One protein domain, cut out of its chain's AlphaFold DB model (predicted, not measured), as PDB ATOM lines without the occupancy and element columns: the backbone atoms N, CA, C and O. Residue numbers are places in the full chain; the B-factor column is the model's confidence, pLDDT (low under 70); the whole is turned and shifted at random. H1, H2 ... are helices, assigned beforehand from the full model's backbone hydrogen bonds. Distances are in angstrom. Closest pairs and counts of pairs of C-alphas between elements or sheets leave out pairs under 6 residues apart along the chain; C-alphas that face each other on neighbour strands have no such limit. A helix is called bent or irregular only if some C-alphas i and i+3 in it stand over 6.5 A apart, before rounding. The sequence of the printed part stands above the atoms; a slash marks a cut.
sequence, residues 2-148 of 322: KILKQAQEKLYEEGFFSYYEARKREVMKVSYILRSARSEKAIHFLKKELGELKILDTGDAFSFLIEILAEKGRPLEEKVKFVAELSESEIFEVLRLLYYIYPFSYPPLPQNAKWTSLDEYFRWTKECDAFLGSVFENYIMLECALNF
ATOM      1  N   LYS A   2      57.955   6.625 107.043       84.31
ATOM      2  CA  LYS A   2      58.909   6.940 108.148       84.31
ATOM      3  C   LYS A   2      58.378   7.997 109.135       84.31
ATOM      4  O   LYS A   2      58.507   7.817 110.339       84.31
ATOM      5  N   ILE A   3      57.741   9.051 108.620       89.69
ATOM      6  CA  ILE A   3      57.160  10.147 109.415       89.69
ATOM      7  C   ILE A   3      56.056   9.638 110.356       89.69
ATOM      8  O   ILE A   3      56.056   9.972 111.533       89.69
ATOM      9  N   LEU A   4      55.146   8.787 109.864       92.12
ATOM     10  CA  LEU A   4      54.040   8.251 110.669       92.12
ATOM     11  C   LEU A   4      54.529   7.339 111.799       92.12
ATOM     12  O   LEU A   4      54.015   7.418 112.910       92.12
ATOM     13  N   LYS A   5      55.572   6.537 111.554       92.00
ATOM     14  CA  LYS A   5      56.209   5.737 112.611       92.00
ATOM     15  C   LYS A   5      56.854   6.616 113.689       92.00
ATOM     16  O   LYS A   5      56.677   6.351 114.869       92.00
ATOM     17  N   GLN A   6      57.527   7.701 113.301       90.81
ATOM     18  CA  GLN A   6      58.068   8.672 114.264       90.81
ATOM     19  C   GLN A   6      56.963   9.383 115.057       90.81
ATOM     20  O   GLN A   6      57.115   9.621 116.250       90.81
ATOM     21  N   ALA A   7      55.838   9.706 114.415       93.06
ATOM     22  CA  ALA A   7      54.675  10.271 115.094       93.06
ATOM     23  C   ALA A   7      54.070   9.274 116.099       93.06
ATOM     24  O   ALA A   7      53.722   9.655 117.212       93.06
ATOM     25  N   GLN A   8      54.008   7.986 115.754       94.62
ATOM     26  CA  GLN A   8      53.534   6.939 116.660       94.62
ATOM     27  C   GLN A   8      54.371   6.866 117.947       94.62
ATOM     28  O   GLN A   8      53.807   6.727 119.029       94.62
ATOM     29  N   GLU A   9      55.696   7.014 117.859       92.19
ATOM     30  CA  GLU A   9      56.572   7.038 119.041       92.19
ATOM     31  C   GLU A   9      56.188   8.161 120.024       92.19
ATOM     32  O   GLU A   9      56.277   7.974 121.239       92.19
ATOM     33  N   LYS A  10      55.674   9.296 119.523       91.31
ATOM     34  CA  LYS A  10      55.246  10.435 120.355       91.31
ATOM     35  C   LYS A  10      54.055  10.129 121.250       91.31
ATOM     36  O   LYS A  10      53.938  10.751 122.302       91.31
ATOM     37  N   LEU A  11      53.213   9.162 120.887       90.69
ATOM     38  CA  LEU A  11      52.054   8.765 121.696       90.69
ATOM     39  C   LEU A  11      52.464   8.231 123.075       90.69
ATOM     40  O   LEU A  11      51.718   8.367 124.044       90.69
ATOM     41  N   TYR A  12      53.660   7.648 123.160       87.81
ATOM     42  CA  TYR A  12      54.212   7.085 124.388       87.81
ATOM     43  C   TYR A  12      55.039   8.098 125.188       87.81
ATOM     44  O   TYR A  12      55.474   7.800 126.303       87.81
ATOM     45  N   GLU A  13      55.266   9.303 124.653       83.38
ATOM     46  CA  GLU A  13      55.987  10.340 125.378       83.38
ATOM     47  C   GLU A  13      55.114  10.967 126.473       83.38
ATOM     48  O   GLU A  13      53.962  11.365 126.286       83.38
ATOM     49  N   GLU A  14      55.704  11.103 127.658       76.31
ATOM     50  CA  GLU A  14      55.061  11.741 128.801       76.31
ATOM     51  C   GLU A  14      54.611  13.176 128.471       76.31
ATOM     52  O   GLU A  14      55.397  14.007 128.004       76.31
ATOM     53  N   GLY A  15      53.341  13.473 128.755       75.62
ATOM     54  CA  GLY A  15      52.714  14.769 128.485       75.62
ATOM     55  C   GLY A  15      51.971  14.856 127.149       75.62
ATOM     56  O   GLY A  15      51.204  15.806 126.971       75.62
ATOM     57  N   PHE A  16      52.112  13.862 126.262       86.00
ATOM     58  CA  PHE A  16      51.443  13.844 124.959       86.00
ATOM     59  C   PHE A  16      49.921  13.996 125.072       86.00
ATOM     60  O   PHE A  16      49.355  14.927 124.511       86.00
ATOM     61  N   PHE A  17      49.249  13.156 125.865       84.50
ATOM     62  CA  PHE A  17      47.784  13.204 125.976       84.50
ATOM     63  C   PHE A  17      47.259  14.518 126.568       84.50
ATOM     64  O   PHE A  17      46.200  14.995 126.176       84.50
ATOM     65  N   SER A  18      48.008  15.155 127.476       79.44
ATOM     66  CA  SER A  18      47.632  16.483 127.985       79.44
ATOM     67  C   SER A  18      47.753  17.560 126.904       79.44
ATOM     68  O   SER A  18      46.899  18.443 126.823       79.44
ATOM     69  N   TYR A  19      48.788  17.475 126.063       83.81
ATOM     70  CA  TYR A  19      48.937  18.337 124.892       83.81
ATOM     71  C   TYR A  19      47.821  18.094 123.867       83.81
ATOM     72  O   TYR A  19      47.186  19.057 123.447       83.81
ATOM     73  N   TYR A  20      47.520  16.833 123.546       91.06
ATOM     74  CA  TYR A  20      46.431  16.450 122.644       91.06
ATOM     75  C   TYR A  20      45.084  17.012 123.105       91.06
ATOM     76  O   TYR A  20      44.409  17.675 122.328       91.06
ATOM     77  N   GLU A  21      44.716  16.850 124.377       85.69
ATOM     78  CA  GLU A  21      43.448  17.374 124.900       85.69
ATOM     79  C   GLU A  21      43.345  18.905 124.817       85.69
ATOM     80  O   GLU A  21      42.281  19.456 124.522       85.69
ATOM     81  N   ALA A  22      44.445  19.618 125.076       83.44
ATOM     82  CA  ALA A  22      44.485  21.069 124.924       83.44
ATOM     83  C   ALA A  22      44.360  21.481 123.452       83.44
ATOM     84  O   ALA A  22      43.480  22.276 123.109       83.44
ATOM     85  N   ARG A  23      45.179  20.882 122.584       90.81
ATOM     86  CA  ARG A  23      45.230  21.202 121.159       90.81
ATOM     87  C   ARG A  23      43.943  20.816 120.431       90.81
ATOM     88  O   ARG A  23      43.469  21.582 119.600       90.81
ATOM     89  N   LYS A  24      43.297  19.708 120.804       94.50
ATOM     90  CA  LYS A  24      41.987  19.292 120.277       94.50
ATOM     91  C   LYS A  24      40.924  20.361 120.498       94.50
ATOM     92  O   LYS A  24      40.186  20.681 119.570       94.50
ATOM     93  N   ARG A  25      40.872  20.974 121.686       91.19
ATOM     94  CA  ARG A  25      39.943  22.088 121.957       91.19
ATOM     95  C   ARG A  25      40.239  23.314 121.092       91.19
ATOM     96  O   ARG A  25      39.305  23.948 120.609       91.19
ATOM     97  N   GLU A  26      41.513  23.639 120.885       90.94
ATOM     98  CA  GLU A  26      41.930  24.755 120.025       90.94
ATOM     99  C   GLU A  26      41.561  24.516 118.558       90.94
ATOM    100  O   GLU A  26      40.889  25.351 117.955       90.94
ATOM    101  N   VAL A  27      41.915  23.352 118.004       94.88
ATOM    102  CA  VAL A  27      41.588  22.967 116.621       94.88
ATOM    103  C   VAL A  27      40.076  22.974 116.403       94.88
ATOM    104  O   VAL A  27      39.600  23.520 115.412       94.88
ATOM    105  N   MET A  28      39.296  22.454 117.355       95.75
ATOM    106  CA  MET A  28      37.832  22.491 117.280       95.75
ATOM    107  C   MET A  28      37.268  23.912 117.309       95.75
ATOM    108  O   MET A  28      36.315  24.206 116.587       95.75
ATOM    109  N   LYS A  29      37.864  24.810 118.100       93.81
ATOM    110  CA  LYS A  29      37.488  26.228 118.119       93.81
ATOM    111  C   LYS A  29      37.777  26.898 116.773       93.81
ATOM    112  O   LYS A  29      36.917  27.613 116.268       93.81
ATOM    113  N   VAL A  30      38.950  26.654 116.187       94.50
ATOM    114  CA  VAL A  30      39.312  27.159 114.851       94.50
ATOM    115  C   VAL A  30      38.339  26.626 113.796       94.50
ATOM    116  O   VAL A  30      37.780  27.405 113.032       94.50
ATOM    117  N   SER A  31      38.063  25.323 113.813       95.25
ATOM    118  CA  SER A  31      37.126  24.665 112.898       95.25
ATOM    119  C   SER A  31      35.708  25.239 112.991       95.25
ATOM    120  O   SER A  31      35.062  25.477 111.971       95.25
ATOM    121  N   TYR A  32      35.230  25.523 114.205       94.50
ATOM    122  CA  TYR A  32      33.942  26.188 114.419       94.50
ATOM    123  C   TYR A  32      33.909  27.603 113.823       94.50
ATOM    124  O   TYR A  32      32.935  27.965 113.170       94.50
ATOM    125  N   ILE A  33      34.974  28.385 114.017       93.00
ATOM    126  CA  ILE A  33      35.093  29.744 113.467       93.00
ATOM    127  C   ILE A  33      35.109  29.713 111.937       93.00
ATOM    128  O   ILE A  33      34.364  30.465 111.311       93.00
ATOM    129  N   LEU A  34      35.922  28.836 111.342       92.50
ATOM    130  CA  LEU A  34      36.047  28.714 109.887       92.50
ATOM    131  C   LEU A  34      34.722  28.330 109.229       92.50
ATOM    132  O   LEU A  34      34.397  28.854 108.177       92.50
ATOM    133  N   ARG A  35      33.922  27.468 109.866       89.94
ATOM    134  CA  ARG A  35      32.599  27.067 109.357       89.94
ATOM    135  C   ARG A  35      31.463  28.022 109.736       89.94
ATOM    136  O   ARG A  35      30.300  27.711 109.487       89.94
ATOM    137  N   SER A  36      31.765  29.141 110.387       88.00
ATOM    138  CA  SER A  36      30.756  30.149 110.707       88.00
ATOM    139  C   SER A  36      30.504  31.060 109.506       88.00
ATOM    140  O   SER A  36      31.410  31.329 108.725       88.00
ATOM    141  N   ALA A  37      29.296  31.616 109.411       74.50
ATOM    142  CA  ALA A  37      28.904  32.515 108.321       74.50
ATOM    143  C   ALA A  37      29.689  33.844 108.265       74.50
ATOM    144  O   ALA A  37      29.427  34.663 107.393       74.50
ATOM    145  N   ARG A  38      30.569  34.115 109.242       80.25
ATOM    146  CA  ARG A  38      31.340  35.365 109.360       80.25
ATOM    147  C   ARG A  38      32.793  35.103 109.749       80.25
ATOM    148  O   ARG A  38      33.327  35.736 110.668       80.25
ATOM    149  N   SER A  39      33.408  34.105 109.117       79.75
ATOM    150  CA  SER A  39      34.781  33.679 109.414       79.75
ATOM    151  C   SER A  39      35.806  34.811 109.222       79.75
ATOM    152  O   SER A  39      36.774  34.908 109.983       79.75
ATOM    153  N   GLU A  40      35.530  35.744 108.306       79.25
ATOM    154  CA  GLU A  40      36.341  36.927 108.006       79.25
ATOM    155  C   GLU A  40      36.535  37.843 109.227       79.25
ATOM    156  O   GLU A  40      37.609  38.414 109.437       79.25
ATOM    157  N   LYS A  41      35.549  37.900 110.134       83.69
ATOM    158  CA  LYS A  41      35.633  38.702 111.368       83.69
ATOM    159  C   LYS A  41      36.665  38.181 112.363       83.69
ATOM    160  O   LYS A  41      37.032  38.890 113.299       83.69
ATOM    161  N   ALA A  42      37.128  36.948 112.181       85.25
ATOM    162  CA  ALA A  42      38.115  36.308 113.033       85.25
ATOM    163  C   ALA A  42      39.502  36.202 112.377       85.25
ATOM    164  O   ALA A  42      40.365  35.531 112.943       85.25
ATOM    165  N   ILE A  43      39.762  36.870 111.242       87.19
ATOM    166  CA  ILE A  43      41.040  36.761 110.510       87.19
ATOM    167  C   ILE A  43      42.254  37.022 111.404       87.19
ATOM    168  O   ILE A  43      43.217  36.263 111.350       87.19
ATOM    169  N   HIS A  44      42.217  38.027 112.285       86.50
ATOM    170  CA  HIS A  44      43.344  38.292 113.191       86.50
ATOM    171  C   HIS A  44      43.647  37.100 114.115       86.50
ATOM    172  O   HIS A  44      44.805  36.744 114.332       86.50
ATOM    173  N   PHE A  45      42.604  36.442 114.629       86.75
ATOM    174  CA  PHE A  45      42.750  35.224 115.422       86.75
ATOM    175  C   PHE A  45      43.251  34.054 114.562       86.75
ATOM    176  O   PHE A  45      44.162  33.344 114.975       86.75
ATOM    177  N   LEU A  46      42.707  33.879 113.354       89.50
ATOM    178  CA  LEU A  46      43.107  32.808 112.439       89.50
ATOM    179  C   LEU A  46      44.568  32.940 111.999       89.50
ATOM    180  O   LEU A  46      45.285  31.949 112.035       89.50
ATOM    181  N   LYS A  47      45.049  34.149 111.685       89.94
ATOM    182  CA  LYS A  47      46.466  34.402 111.364       89.94
ATOM    183  C   LYS A  47      47.395  34.023 112.514       89.94
ATOM    184  O   LYS A  47      48.457  33.449 112.293       89.94
ATOM    185  N   LYS A  48      46.983  34.282 113.756       85.62
ATOM    186  CA  LYS A  48      47.752  33.878 114.940       85.62
ATOM    187  C   LYS A  48      47.852  32.353 115.082       85.62
ATOM    188  O   LYS A  48      48.901  31.854 115.471       85.62
ATOM    189  N   GLU A  49      46.776  31.627 114.787       84.50
ATOM    190  CA  GLU A  49      46.712  30.168 114.966       84.50
ATOM    191  C   GLU A  49      47.276  29.376 113.777       84.50
ATOM    192  O   GLU A  49      47.894  28.326 113.955       84.50
ATOM    193  N   LEU A  50      47.052  29.863 112.556       86.69
ATOM    194  CA  LEU A  50      47.396  29.181 111.306       86.69
ATOM    195  C   LEU A  50      48.716  29.683 110.703       86.69
ATOM    196  O   LEU A  50      49.319  28.984 109.884       86.69
ATOM    197  N   GLY A  51      49.199  30.843 111.150       84.75
ATOM    198  CA  GLY A  51      50.303  31.576 110.543       84.75
ATOM    199  C   GLY A  51      49.829  32.517 109.433       84.75
ATOM    200  O   GLY A  51      48.634  32.675 109.182       84.75
ATOM    201  N   GLU A  52      50.789  33.140 108.759       82.94
ATOM    202  CA  GLU A  52      50.552  34.068 107.648       82.94
ATOM    203  C   GLU A  52      50.332  33.302 106.337       82.94
ATOM    204  O   GLU A  52      51.189  33.286 105.462       82.94
ATOM    205  N   LEU A  53      49.202  32.593 106.237       86.69
ATOM    206  CA  LEU A  53      48.784  31.957 104.985       86.69
ATOM    207  C   LEU A  53      48.193  33.012 104.047       86.69
ATOM    208  O   LEU A  53      47.289  33.738 104.471       86.69
ATOM    209  N   LYS A  54      48.609  33.029 102.775       88.81
ATOM    210  CA  LYS A  54      48.135  34.032 101.800       88.81
ATOM    211  C   LYS A  54      46.614  33.993 101.607       88.81
ATOM    212  O   LYS A  54      45.972  35.029 101.464       88.81
ATOM    213  N   ILE A  55      46.002  32.814 101.723       89.00
ATOM    214  CA  ILE A  55      44.541  32.647 101.643       89.00
ATOM    215  C   ILE A  55      43.770  33.465 102.698       89.00
ATOM    216  O   ILE A  55      42.622  33.842 102.459       89.00
ATOM    217  N   LEU A  56      44.388  33.786 103.842       89.19
ATOM    218  CA  LEU A  56      43.786  34.607 104.903       89.19
ATOM    219  C   LEU A  56      43.804  36.112 104.584       89.19
ATOM    220  O   LEU A  56      43.190  36.888 105.317       89.19
ATOM    221  N   ASP A  57      44.498  36.527 103.521       88.69
ATOM    222  CA  ASP A  57      44.600  37.922 103.070       88.69
ATOM    223  C   ASP A  57      43.554  38.293 102.010       88.69
ATOM    224  O   ASP A  57      43.507  39.428 101.546       88.69
ATOM    225  N   THR A  58      42.662  37.362 101.666       85.75
ATOM    226  CA  THR A  58      41.627  37.535 100.632       85.75
ATOM    227  C   THR A  58      40.441  38.413 101.060       85.75
ATOM    228  O   THR A  58      39.527  38.656 100.273       85.75
ATOM    229  N   GLY A  59      40.451  38.923 102.297       83.31
ATOM    230  CA  GLY A  59      39.441  39.847 102.811       83.31
ATOM    231  C   GLY A  59      38.033  39.249 102.787       83.31
ATOM    232  O   GLY A  59      37.815  38.141 103.277       83.31
ATOM    233  N   ASP A  60      37.083  39.978 102.203       81.69
ATOM    234  CA  ASP A  60      35.670  39.577 102.140       81.69
ATOM    235  C   ASP A  60      35.439  38.308 101.300       81.69
ATOM    236  O   ASP A  60      34.456  37.597 101.509       81.69
ATOM    237  N   ALA A  61      36.364  37.969 100.393       87.12
ATOM    238  CA  ALA A  61      36.281  36.739  99.608       87.12
ATOM    239  C   ALA A  61      36.571  35.480 100.444       87.12
ATOM    240  O   ALA A  61      36.224  34.379 100.019       87.12
ATOM    241  N   PHE A  62      37.159  35.608 101.639       90.75
ATOM    242  CA  PHE A  62      37.598  34.461 102.435       90.75
ATOM    243  C   PHE A  62      36.462  33.480 102.750       90.75
ATOM    244  O   PHE A  62      36.606  32.279 102.529       90.75
ATOM    245  N   SER A  63      35.304  33.973 103.201       89.56
ATOM    246  CA  SER A  63      34.158  33.108 103.516       89.56
ATOM    247  C   SER A  63      33.620  32.379 102.280       89.56
ATOM    248  O   SER A  63      33.293  31.197 102.368       89.56
ATOM    249  N   PHE A  64      33.636  33.024 101.110       90.81
ATOM    250  CA  PHE A  64      33.272  32.386  99.842       90.81
ATOM    251  C   PHE A  64      34.237  31.249  99.462       90.81
ATOM    252  O   PHE A  64      33.809  30.179  99.029       90.81
ATOM    253  N   LEU A  65      35.542  31.420  99.692       92.94
ATOM    254  CA  LEU A  65      36.529  30.358  99.460       92.94
ATOM    255  C   LEU A  65      36.291  29.139 100.361       92.94
ATOM    256  O   LEU A  65      36.422  27.997  99.913       92.94
ATOM    257  N   ILE A  66      35.906  29.364 101.622       92.75
ATOM    258  CA  ILE A  66      35.536  28.282 102.545       92.75
ATOM    259  C   ILE A  66      34.296  27.529 102.044       92.75
ATOM    260  O   ILE A  66      34.270  26.295 102.100       92.75
ATOM    261  N   GLU A  67      33.286  28.243 101.539       91.25
ATOM    262  CA  GLU A  67      32.072  27.641 100.973       91.25
ATOM    263  C   GLU A  67      32.385  26.740  99.775       91.25
ATOM    264  O   GLU A  67      31.885  25.613  99.713       91.25
ATOM    265  N   ILE A  68      33.285  27.170  98.883       93.12
ATOM    266  CA  ILE A  68      33.743  26.341  97.760       93.12
ATOM    267  C   ILE A  68      34.377  25.046  98.271       93.12
ATOM    268  O   ILE A  68      34.039  23.965  97.794       93.12
ATOM    269  N   LEU A  69      35.266  25.112  99.271       92.94
ATOM    270  CA  LEU A  69      35.887  23.908  99.842       92.94
ATOM    271  C   LEU A  69      34.854  22.967 100.488       92.94
ATOM    272  O   LEU A  69      35.028  21.741 100.456       92.94
ATOM    273  N   ALA A  70      33.772  23.521 101.039       89.38
ATOM    274  CA  ALA A  70      32.677  22.789 101.672       89.38
ATOM    275  C   ALA A  70      31.706  22.110 100.686       89.38
ATOM    276  O   ALA A  70      30.931  21.243 101.100       89.38
ATOM    277  N   GLU A  71      31.743  22.462  99.401       89.06
ATOM    278  CA  GLU A  71      30.812  21.956  98.393       89.06
ATOM    279  C   GLU A  71      30.907  20.423  98.234       89.06
ATOM    280  O   GLU A  71      31.989  19.858  98.039       89.06
ATOM    281  N   LYS A  72      29.764  19.723  98.326       81.62
ATOM    282  CA  LYS A  72      29.695  18.245  98.318       81.62
ATOM    283  C   LYS A  72      29.634  17.614  96.919       81.62
ATOM    284  O   LYS A  72      29.842  16.413  96.810       81.62
ATOM    285  N   GLY A  73      29.351  18.395  95.874       81.88
ATOM    286  CA  GLY A  73      29.172  17.895  94.501       81.88
ATOM    287  C   GLY A  73      30.424  17.943  93.625       81.88
ATOM    288  O   GLY A  73      30.455  17.302  92.577       81.88
ATOM    289  N   ARG A  74      31.458  18.678  94.047       88.88
ATOM    290  CA  ARG A  74      32.667  18.912  93.254       88.88
ATOM    291  C   ARG A  74      33.845  18.065  93.760       88.88
ATOM    292  O   ARG A  74      34.053  18.001  94.980       88.88
ATOM    293  N   PRO A  75      34.644  17.440  92.870       92.38
ATOM    294  CA  PRO A  75      35.857  16.726  93.258       92.38
ATOM    295  C   PRO A  75      36.801  17.605  94.080       92.38
ATOM    296  O   PRO A  75      36.949  18.799  93.815       92.38
ATOM    297  N   LEU A  76      37.472  17.019  95.077       91.75
ATOM    298  CA  LEU A  76      38.379  17.774  95.949       91.75
ATOM    299  C   LEU A  76      39.472  18.497  95.156       91.75
ATOM    300  O   LEU A  76      39.810  19.631  95.474       91.75
ATOM    301  N   GLU A  77      39.994  17.840  94.125       92.19
ATOM    302  CA  GLU A  77      41.039  18.393  93.275       92.19
ATOM    303  C   GLU A  77      40.610  19.686  92.582       92.19
ATOM    304  O   GLU A  77      41.333  20.679  92.640       92.19
ATOM    305  N   GLU A  78      39.414  19.702  91.997       93.25
ATOM    306  CA  GLU A  78      38.858  20.902  91.376       93.25
ATOM    307  C   GLU A  78      38.648  22.013  92.406       93.25
ATOM    308  O   GLU A  78      39.022  23.155  92.156       93.25
ATOM    309  N   LYS A  79      38.110  21.678  93.587       94.94
ATOM    310  CA  LYS A  79      37.893  22.656  94.665       94.94
ATOM    311  C   LYS A  79      39.197  23.306  95.117       94.94
ATOM    312  O   LYS A  79      39.261  24.524  95.240       94.94
ATOM    313  N   VAL A  80      40.234  22.502  95.356       94.56
ATOM    314  CA  VAL A  80      41.531  22.994  95.837       94.56
ATOM    315  C   VAL A  80      42.227  23.837  94.775       94.56
ATOM    316  O   VAL A  80      42.709  24.915  95.107       94.56
ATOM    317  N   LYS A  81      42.252  23.391  93.511       93.62
ATOM    318  CA  LYS A  81      42.856  24.160  92.410       93.62
ATOM    319  C   LYS A  81      42.144  25.491  92.197       93.62
ATOM    320  O   LYS A  81      42.805  26.519  92.126       93.62
ATOM    321  N   PHE A  82      40.812  25.475  92.170       94.44
ATOM    322  CA  PHE A  82      40.011  26.682  91.986       94.44
ATOM    323  C   PHE A  82      40.232  27.697  93.112       94.44
ATOM    324  O   PHE A  82      40.415  28.882  92.855       94.44
ATOM    325  N   VAL A  83      40.253  27.236  94.367       95.06
ATOM    326  CA  VAL A  83      40.507  28.112  95.518       95.06
ATOM    327  C   VAL A  83      41.935  28.647  95.503       95.06
ATOM    328  O   VAL A  83      42.109  29.838  95.723       95.06
ATOM    329  N   ALA A  84      42.931  27.806  95.203       94.12
ATOM    330  CA  ALA A  84      44.331  28.220  95.097       94.12
ATOM    331  C   ALA A  84      44.532  29.305  94.026       94.12
ATOM    332  O   ALA A  84      45.213  30.294  94.278       94.12
ATOM    333  N   GLU A  85      43.899  29.151  92.861       94.06
ATOM    334  CA  GLU A  85      43.933  30.139  91.781       94.06
ATOM    335  C   GLU A  85      43.256  31.452  92.195       94.06
ATOM    336  O   GLU A  85      43.861  32.517  92.087       94.06
ATOM    337  N   LEU A  86      42.040  31.382  92.747       93.69
ATOM    338  CA  LEU A  86      41.263  32.566  93.125       93.69
ATOM    339  C   LEU A  86      41.892  33.355  94.285       93.69
ATOM    340  O   LEU A  86      41.762  34.576  94.340       93.69
ATOM    341  N   SER A  87      42.563  32.673  95.216       93.06
ATOM    342  CA  SER A  87      43.277  33.305  96.331       93.06
ATOM    343  C   SER A  87      44.752  33.579  96.040       93.06
ATOM    344  O   SER A  87      45.485  33.989  96.946       93.06
ATOM    345  N   GLU A  88      45.212  33.285  94.820       93.50
ATOM    346  CA  GLU A  88      46.621  33.282  94.418       93.50
ATOM    347  C   GLU A  88      47.546  32.584  95.438       93.50
ATOM    348  O   GLU A  88      48.670  33.031  95.689       93.50
ATOM    349  N   SER A  89      47.040  31.549  96.106       92.25
ATOM    350  CA  SER A  89      47.731  30.821  97.170       92.25
ATOM    351  C   SER A  89      48.312  29.520  96.648       92.25
ATOM    352  O   SER A  89      47.859  28.957  95.655       92.25
ATOM    353  N   GLU A  90      49.295  28.995  97.362       91.44
ATOM    354  CA  GLU A  90      49.870  27.701  97.018       91.44
ATOM    355  C   GLU A  90      48.916  26.561  97.409       91.44
ATOM    356  O   GLU A  90      48.222  26.624  98.429       91.44
ATOM    357  N   ILE A  91      48.922  25.462  96.645       91.56
ATOM    358  CA  ILE A  91      48.055  24.293  96.895       91.56
ATOM    359  C   ILE A  91      48.193  23.789  98.342       91.56
ATOM    360  O   ILE A  91      47.197  23.456  98.990       91.56
ATOM    361  N   PHE A  92      49.414  23.763  98.885       90.12
ATOM    362  CA  PHE A  92      49.647  23.305 100.256       90.12
ATOM    363  C   PHE A  92      48.983  24.209 101.310       90.12
ATOM    364  O   PHE A  92      48.588  23.709 102.363       90.12
ATOM    365  N   GLU A  93      48.824  25.514 101.059       91.44
ATOM    366  CA  GLU A  93      48.140  26.425 101.987       91.44
ATOM    367  C   GLU A  93      46.644  26.117 102.042       91.44
ATOM    368  O   GLU A  93      46.066  26.040 103.128       91.44
ATOM    369  N   VAL A  94      46.038  25.853 100.881       93.69
ATOM    370  CA  VAL A  94      44.626  25.461 100.768       93.69
ATOM    371  C   VAL A  94      44.380  24.115 101.448       93.69
ATOM    372  O   VAL A  94      43.436  23.970 102.222       93.69
ATOM    373  N   LEU A  95      45.263  23.136 101.234       92.81
ATOM    374  CA  LEU A  95      45.197  21.831 101.902       92.81
ATOM    375  C   LEU A  95      45.390  21.945 103.422       92.81
ATOM    376  O   LEU A  95      44.710  21.262 104.192       92.81
ATOM    377  N   ARG A  96      46.280  22.835 103.874       91.81
ATOM    378  CA  ARG A  96      46.456  23.128 105.301       91.81
ATOM    379  C   ARG A  96      45.188  23.729 105.894       91.81
ATOM    380  O   ARG A  96      44.780  23.318 106.977       91.81
ATOM    381  N   LEU A  97      44.556  24.669 105.193       93.25
ATOM    382  CA  LEU A  97      43.289  25.262 105.611       93.25
ATOM    383  C   LEU A  97      42.176  24.208 105.671       93.25
ATOM    384  O   LEU A  97      41.447  24.155 106.659       93.25
ATOM    385  N   LEU A  98      42.094  23.324 104.675       94.06
ATOM    386  CA  LEU A  98      41.104  22.248 104.601       94.06
ATOM    387  C   LEU A  98      41.113  21.345 105.842       94.06
ATOM    388  O   LEU A  98      40.045  21.036 106.375       94.06
ATOM    389  N   TYR A  99      42.302  20.990 106.349       95.00
ATOM    390  CA  TYR A  99      42.439  20.286 107.628       95.00
ATOM    391  C   TYR A  99      41.753  21.052 108.767       95.00
ATOM    392  O   TYR A  99      40.956  20.479 109.501       95.00
ATOM    393  N   TYR A 100      41.993  22.355 108.909       94.88
ATOM    394  CA  TYR A 100      41.380  23.134 109.989       94.88
ATOM    395  C   TYR A 100      39.868  23.327 109.819       94.88
ATOM    396  O   TYR A 100      39.156  23.399 110.823       94.88
ATOM    397  N   ILE A 101      39.348  23.362 108.588       94.50
ATOM    398  CA  ILE A 101      37.897  23.392 108.349       94.50
ATOM    399  C   ILE A 101      37.267  22.065 108.800       94.50
ATOM    400  O   ILE A 101      36.251  22.064 109.504       94.50
ATOM    401  N   TYR A 102      37.885  20.936 108.449       95.56
ATOM    402  CA  TYR A 102      37.341  19.589 108.645       95.56
ATOM    403  C   TYR A 102      38.388  18.631 109.252       95.56
ATOM    404  O   TYR A 102      38.808  17.664 108.607       95.56
ATOM    405  N   PRO A 103      38.765  18.831 110.528       96.31
ATOM    406  CA  PRO A 103      39.924  18.173 111.145       96.31
ATOM    407  C   PRO A 103      39.738  16.681 111.436       96.31
ATOM    408  O   PRO A 103      40.664  16.029 111.905       96.31
ATOM    409  N   PHE A 104      38.551  16.129 111.182       95.62
ATOM    410  CA  PHE A 104      38.275  14.692 111.266       95.62
ATOM    411  C   PHE A 104      38.210  14.010 109.899       95.62
ATOM    412  O   PHE A 104      38.225  12.787 109.846       95.62
ATOM    413  N   SER A 105      38.116  14.779 108.813       94.25
ATOM    414  CA  SER A 105      37.893  14.247 107.462       94.25
ATOM    415  C   SER A 105      39.127  14.340 106.581       94.25
ATOM    416  O   SER A 105      39.247  13.574 105.633       94.25
ATOM    417  N   TYR A 106      40.034  15.262 106.892       94.75
ATOM    418  CA  TYR A 106      41.247  15.482 106.120       94.75
ATOM    419  C   TYR A 106      42.465  15.389 107.033       94.75
ATOM    420  O   TYR A 106      42.400  15.882 108.160       94.75
ATOM    421  N   PRO A 107      43.572  14.777 106.587       94.94
ATOM    422  CA  PRO A 107      44.791  14.694 107.377       94.94
ATOM    423  C   PRO A 107      45.507  16.051 107.473       94.94
ATOM    424  O   PRO A 107      45.473  16.841 106.522       94.94
ATOM    425  N   PRO A 108      46.232  16.308 108.576       94.88
ATOM    426  CA  PRO A 108      47.157  17.431 108.667       94.88
ATOM    427  C   PRO A 108      48.338  17.244 107.708       94.88
ATOM    428  O   PRO A 108      48.753  16.120 107.408       94.88
ATOM    429  N   LEU A 109      48.937  18.356 107.284       91.00
ATOM    430  CA  LEU A 109      50.190  18.338 106.533       91.00
ATOM    431  C   LEU A 109      51.397  18.286 107.490       91.00
ATOM    432  O   LEU A 109      51.405  18.998 108.500       91.00
ATOM    433  N   PRO A 110      52.451  17.509 107.181       85.75
ATOM    434  CA  PRO A 110      53.731  17.607 107.882       85.75
ATOM    435  C   PRO A 110      54.328  19.024 107.774       85.75
ATOM    436  O   PRO A 110      54.252  19.632 106.712       85.75
ATOM    437  N   GLN A 111      54.995  19.533 108.823       72.50
ATOM    438  CA  GLN A 111      55.524  20.918 108.853       72.50
ATOM    439  C   GLN A 111      56.440  21.286 107.668       72.50
ATOM    440  O   GLN A 111      56.480  22.443 107.266       72.50
ATOM    441  N   ASN A 112      57.161  20.312 107.107       73.12
ATOM    442  CA  ASN A 112      58.097  20.523 105.998       73.12
ATOM    443  C   ASN A 112      57.521  20.113 104.632       73.12
ATOM    444  O   ASN A 112      58.261  20.055 103.652       73.12
ATOM    445  N   ALA A 113      56.231  19.775 104.557       75.00
ATOM    446  CA  ALA A 113      55.596  19.435 103.295       75.00
ATOM    447  C   ALA A 113      55.401  20.704 102.456       75.00
ATOM    448  O   ALA A 113      54.666  21.610 102.842       75.00
ATOM    449  N   LYS A 114      56.056  20.753 101.295       71.50
ATOM    450  CA  LYS A 114      55.821  21.749 100.242       71.50
ATOM    451  C   LYS A 114      55.301  21.037  99.001       71.50
ATOM    452  O   LYS A 114      55.973  20.993  97.977       71.50
ATOM    453  N   TRP A 115      54.162  20.368  99.148       76.75
ATOM    454  CA  TRP A 115      53.587  19.593  98.053       76.75
ATOM    455  C   TRP A 115      53.067  20.525  96.980       76.75
ATOM    456  O   TRP A 115      52.248  21.406  97.243       76.75
ATOM    457  N   THR A 116      53.574  20.313  95.776       71.25
ATOM    458  CA  THR A 116      53.177  21.045  94.576       71.25
ATOM    459  C   THR A 116      52.077  20.304  93.819       71.25
ATOM    460  O   THR A 116      51.509  20.851  92.878       71.25
ATOM    461  N   SER A 117      51.747  19.071  94.233       82.25
ATOM    462  CA  SER A 117      50.738  18.227  93.591       82.25
ATOM    463  C   SER A 117      49.721  17.650  94.580       82.25
ATOM    464  O   SER A 117      50.034  17.317  95.725       82.25
ATOM    465  N   LEU A 118      48.484  17.470  94.111       88.44
ATOM    466  CA  LEU A 118      47.430  16.785  94.865       88.44
ATOM    467  C   LEU A 118      47.648  15.269  94.944       88.44
ATOM    468  O   LEU A 118      47.213  14.643  95.908       88.44
ATOM    469  N   ASP A 119      48.389  14.679  94.007       90.50
ATOM    470  CA  ASP A 119      48.753  13.259  94.051       90.50
ATOM    471  C   ASP A 119      49.614  12.916  95.274       90.50
ATOM    472  O   ASP A 119      49.497  11.836  95.859       90.50
ATOM    473  N   GLU A 120      50.489  13.829  95.702       89.81
ATOM    474  CA  GLU A 120      51.218  13.698  96.968       89.81
ATOM    475  C   GLU A 120      50.268  13.710  98.165       89.81
ATOM    476  O   GLU A 120      50.393  12.868  99.058       89.81
ATOM    477  N   TYR A 121      49.276  14.600  98.148       92.06
ATOM    478  CA  TYR A 121      48.273  14.698  99.201       92.06
ATOM    479  C   TYR A 121      47.383  13.451  99.291       92.06
ATOM    480  O   TYR A 121      47.141  12.941 100.387       92.06
ATOM    481  N   PHE A 122      46.929  12.905  98.162       93.31
ATOM    482  CA  PHE A 122      46.122  11.684  98.152       93.31
ATOM    483  C   PHE A 122      46.919  10.462  98.611       93.31
ATOM    484  O   PHE A 122      46.413   9.654  99.393       93.31
ATOM    485  N   ARG A 123      48.192  10.349  98.203       92.81
ATOM    486  CA  ARG A 123      49.092   9.310  98.727       92.81
ATOM    487  C   ARG A 123      49.269   9.439 100.237       92.81
ATOM    488  O   ARG A 123      49.142   8.443 100.942       92.81
ATOM    489  N   TRP A 124      49.496  10.652 100.736       93.19
ATOM    490  CA  TRP A 124      49.584  10.912 102.172       93.19
ATOM    491  C   TRP A 124      48.303  10.559 102.922       93.19
ATOM    492  O   TRP A 124      48.372   9.938 103.979       93.19
ATOM    493  N   THR A 125      47.144  10.908 102.367       94.25
ATOM    494  CA  THR A 125      45.838  10.591 102.958       94.25
ATOM    495  C   THR A 125      45.680   9.089 103.129       94.25
ATOM    496  O   THR A 125      45.454   8.622 104.241       94.25
ATOM    497  N   LYS A 126      45.967   8.320 102.072       94.81
ATOM    498  CA  LYS A 126      45.948   6.854 102.123       94.81
ATOM    499  C   LYS A 126      46.927   6.285 103.155       94.81
ATOM    500  O   LYS A 126      46.608   5.308 103.829       94.81
ATOM    501  N   GLU A 127      48.118   6.873 103.286       94.44
ATOM    502  CA  GLU A 127      49.067   6.475 104.330       94.44
ATOM    503  C   GLU A 127      48.537   6.771 105.739       94.44
ATOM    504  O   GLU A 127      48.699   5.937 106.625       94.44
ATOM    505  N   CYS A 128      47.910   7.927 105.961       95.19
ATOM    506  CA  CYS A 128      47.363   8.290 107.267       95.19
ATOM    507  C   CYS A 128      46.162   7.420 107.645       95.19
ATOM    508  O   CYS A 128      46.074   6.982 108.791       95.19
ATOM    509  N   ASP A 129      45.281   7.124 106.687       95.31
ATOM    510  CA  ASP A 129      44.105   6.269 106.883       95.31
ATOM    511  C   ASP A 129      44.482   4.876 107.378       95.31
ATOM    512  O   ASP A 129      43.804   4.321 108.238       95.31
ATOM    513  N   ALA A 130      45.613   4.335 106.918       94.94
ATOM    514  CA  ALA A 130      46.116   3.046 107.387       94.94
ATOM    515  C   ALA A 130      46.488   3.037 108.888       94.94
ATOM    516  O   ALA A 130      46.546   1.971 109.502       94.94
ATOM    517  N   PHE A 131      46.746   4.207 109.482       94.75
ATOM    518  CA  PHE A 131      47.081   4.371 110.902       94.75
ATOM    519  C   PHE A 131      45.903   4.895 111.739       94.75
ATOM    520  O   PHE A 131      45.974   4.874 112.972       94.75
ATOM    521  N   LEU A 132      44.833   5.384 111.107       94.44
ATOM    522  CA  LEU A 132      43.638   5.831 111.816       94.44
ATOM    523  C   LEU A 132      42.876   4.644 112.414       94.44
ATOM    524  O   LEU A 132      42.776   3.573 111.822       94.44
ATOM    525  N   GLY A 133      42.355   4.828 113.625       88.50
ATOM    526  CA  GLY A 133      41.640   3.810 114.398       88.50
ATOM    527  C   GLY A 133      42.543   2.738 115.021       88.50
ATOM    528  O   GLY A 133      42.235   2.250 116.105       88.50
ATOM    529  N   SER A 134      43.667   2.401 114.382       92.44
ATOM    530  CA  SER A 134      44.640   1.422 114.885       92.44
ATOM    531  C   SER A 134      45.720   2.048 115.771       92.44
ATOM    532  O   SER A 134      46.076   1.479 116.801       92.44
ATOM    533  N   VAL A 135      46.242   3.214 115.382       95.12
ATOM    534  CA  VAL A 135      47.323   3.921 116.088       95.12
ATOM    535  C   VAL A 135      46.855   5.284 116.581       95.12
ATOM    536  O   VAL A 135      47.038   5.612 117.751       95.12
ATOM    537  N   PHE A 136      46.240   6.077 115.703       96.69
ATOM    538  CA  PHE A 136      45.714   7.396 116.042       96.69
ATOM    539  C   PHE A 136      44.189   7.352 116.083       96.69
ATOM    540  O   PHE A 136      43.557   6.864 115.150       96.69
ATOM    541  N   GLU A 137      43.583   7.912 117.130       95.88
ATOM    542  CA  GLU A 137      42.119   7.974 117.265       95.88
ATOM    543  C   GLU A 137      41.467   8.749 116.105       95.88
ATOM    544  O   GLU A 137      40.392   8.404 115.628       95.88
ATOM    545  N   ASN A 138      42.118   9.825 115.666       97.00
ATOM    546  CA  ASN A 138      41.652  10.727 114.619       97.00
ATOM    547  C   ASN A 138      42.830  11.557 114.080       97.00
ATOM    548  O   ASN A 138      43.936  11.543 114.631       97.00
ATOM    549  N   TYR A 139      42.586  12.331 113.022       97.75
ATOM    550  CA  TYR A 139      43.602  13.196 112.424       97.75
ATOM    551  C   TYR A 139      44.088  14.330 113.339       97.75
ATOM    552  O   TYR A 139      45.216  14.785 113.170       97.75
ATOM    553  N   ILE A 140      43.310  14.742 114.347       97.31
ATOM    554  CA  ILE A 140      43.770  15.714 115.353       97.31
ATOM    555  C   ILE A 140      44.872  15.098 116.213       97.31
ATOM    556  O   ILE A 140      45.891  15.737 116.468       97.31
ATOM    557  N   MET A 141      44.707  13.841 116.639       97.12
ATOM    558  CA  MET A 141      45.747  13.128 117.382       97.12
ATOM    559  C   MET A 141      47.012  12.951 116.533       97.12
ATOM    560  O   MET A 141      48.115  13.129 117.050       97.12
ATOM    561  N   LEU A 142      46.862  12.670 115.234       97.19
ATOM    562  CA  LEU A 142      47.986  12.635 114.298       97.19
ATOM    563  C   LEU A 142      48.676  14.005 114.183       97.19
ATOM    564  O   LEU A 142      49.901  14.070 114.250       97.19
ATOM    565  N   GLU A 143      47.925  15.102 114.056       95.38
ATOM    566  CA  GLU A 143      48.493  16.459 114.030       95.38
ATOM    567  C   GLU A 143      49.282  16.740 115.302       95.38
ATOM    568  O   GLU A 143      50.423  17.198 115.237       95.38
ATOM    569  N   CYS A 144      48.721  16.373 116.453       94.12
ATOM    570  CA  CYS A 144      49.400  16.519 117.725       94.12
ATOM    571  C   CYS A 144      50.694  15.705 117.753       94.12
ATOM    572  O   CYS A 144      51.716  16.218 118.190       94.12
ATOM    573  N   ALA A 145      50.683  14.466 117.261       94.50
ATOM    574  CA  ALA A 145      51.859  13.600 117.224       94.50
ATOM    575  C   ALA A 145      52.960  14.133 116.294       94.50
ATOM    576  O   ALA A 145      54.133  14.112 116.658       94.50
ATOM    577  N   LEU A 146      52.597  14.684 115.134       93.19
ATOM    578  CA  LEU A 146      53.548  15.305 114.203       93.19
ATOM    579  C   LEU A 146      54.199  16.571 114.776       93.19
ATOM    580  O   LEU A 146      55.337  16.890 114.435       93.19
ATOM    581  N   ASN A 147      53.478  17.293 115.637       89.25
ATOM    582  CA  ASN A 147      53.902  18.584 116.174       89.25
ATOM    583  C   ASN A 147      54.362  18.524 117.640       89.25
ATOM    584  O   ASN A 147      54.839  19.534 118.168       89.25
ATOM    585  N   PHE A 148      54.256  17.367 118.303       87.31
ATOM    586  CA  PHE A 148      54.574  17.241 119.719       87.31
ATOM    587  C   PHE A 148      56.062  17.480 119.964       87.31
ATOM    588  O   PHE A 148      56.935  16.703 119.567       87.31
TER     589      PHE A 148
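What this domain is: This is residues 2 to 148 of the 322 residues of an uncharacterized protein of Kosmotoga arenicorallina S304 (UniProt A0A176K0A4). One long helix, H2, runs along one side of a rounded all-helix body, with H9 and H1 toward its first residue and a larger cluster, H3 to H7, toward its last. H8 lies on the side away from H2, reached by a long link from H7. The printed part has 147 residues with nine named helices, H1 to H9 in order, and no named strand. It is compact, with a radius of gyration of the C-alphas of 15.2 A and spans of 43 by 31 by 26 A.

How they stand to each other: H2, residues 16 to 34, touches H9, residues 139 to 147, at a steep tilt of 61 degrees; the closest C-alphas, of Tyr 20 and Cys 144, are 5.7 A apart. H9 touches H1, residues 2 to 10, about perpendicular at 89 degrees, closest at the C-alphas of Ala 7 and Ala 145, 4.9 A. With residues 30 to 33 alone H2 touches H3, residues 39 to 50, as a hairpin; the closest C-alphas, of Ile 33 and Ser 39, are 5.7 A apart. With residues 27 to 34 alone it touches H7, residues 91 to 101, about perpendicular at 82 degrees, closest at the C-alphas of Ser 31 and Ile 101, 4.8 A. H5, residues 61 to 70, and H6, residues 76 to 86, form a hairpin at 9 degrees, closest at the C-alphas of Leu 69 and Lys 79, 5.7 A. H6 touches H7, closest at the C-alphas of Ala 84 and Ile 91, 5.7 A. H4, residues 54 to 57, only just touches H7, with 3 pairs of C-alphas within 8 A, the closest those of Ile 55 and Glu 93, 7.2 A. H8, residues 118 to 129, touches no helix; its closest C-alpha to H6 is Leu 118, 6.8 A from that of Glu 77. Every O i to N i+4 pair is within hydrogen-bond range in H5, H6, H8 and H9, against 4 of 5 in H1, 14 of 15 in H2, 5 of 8 in H3 and 6 of 7 in H7; H4 is too short for one.

Where its parts are: H2 is 26.2 A long, from C-alpha 16 at (51.443, 13.844, 124.959) to C-alpha 34 at (36.047, 28.714, 109.887). H3 is irregular, with C-alphas 41 and 44 7.9 A apart.

The domain as a whole: The C-alphas farthest apart, of Glu 14 and Leu 86, are 43.6 A apart. The printed part has no cut, the link of residues 102 to 117 is long, and no printed residue is under 70 in pLDDT.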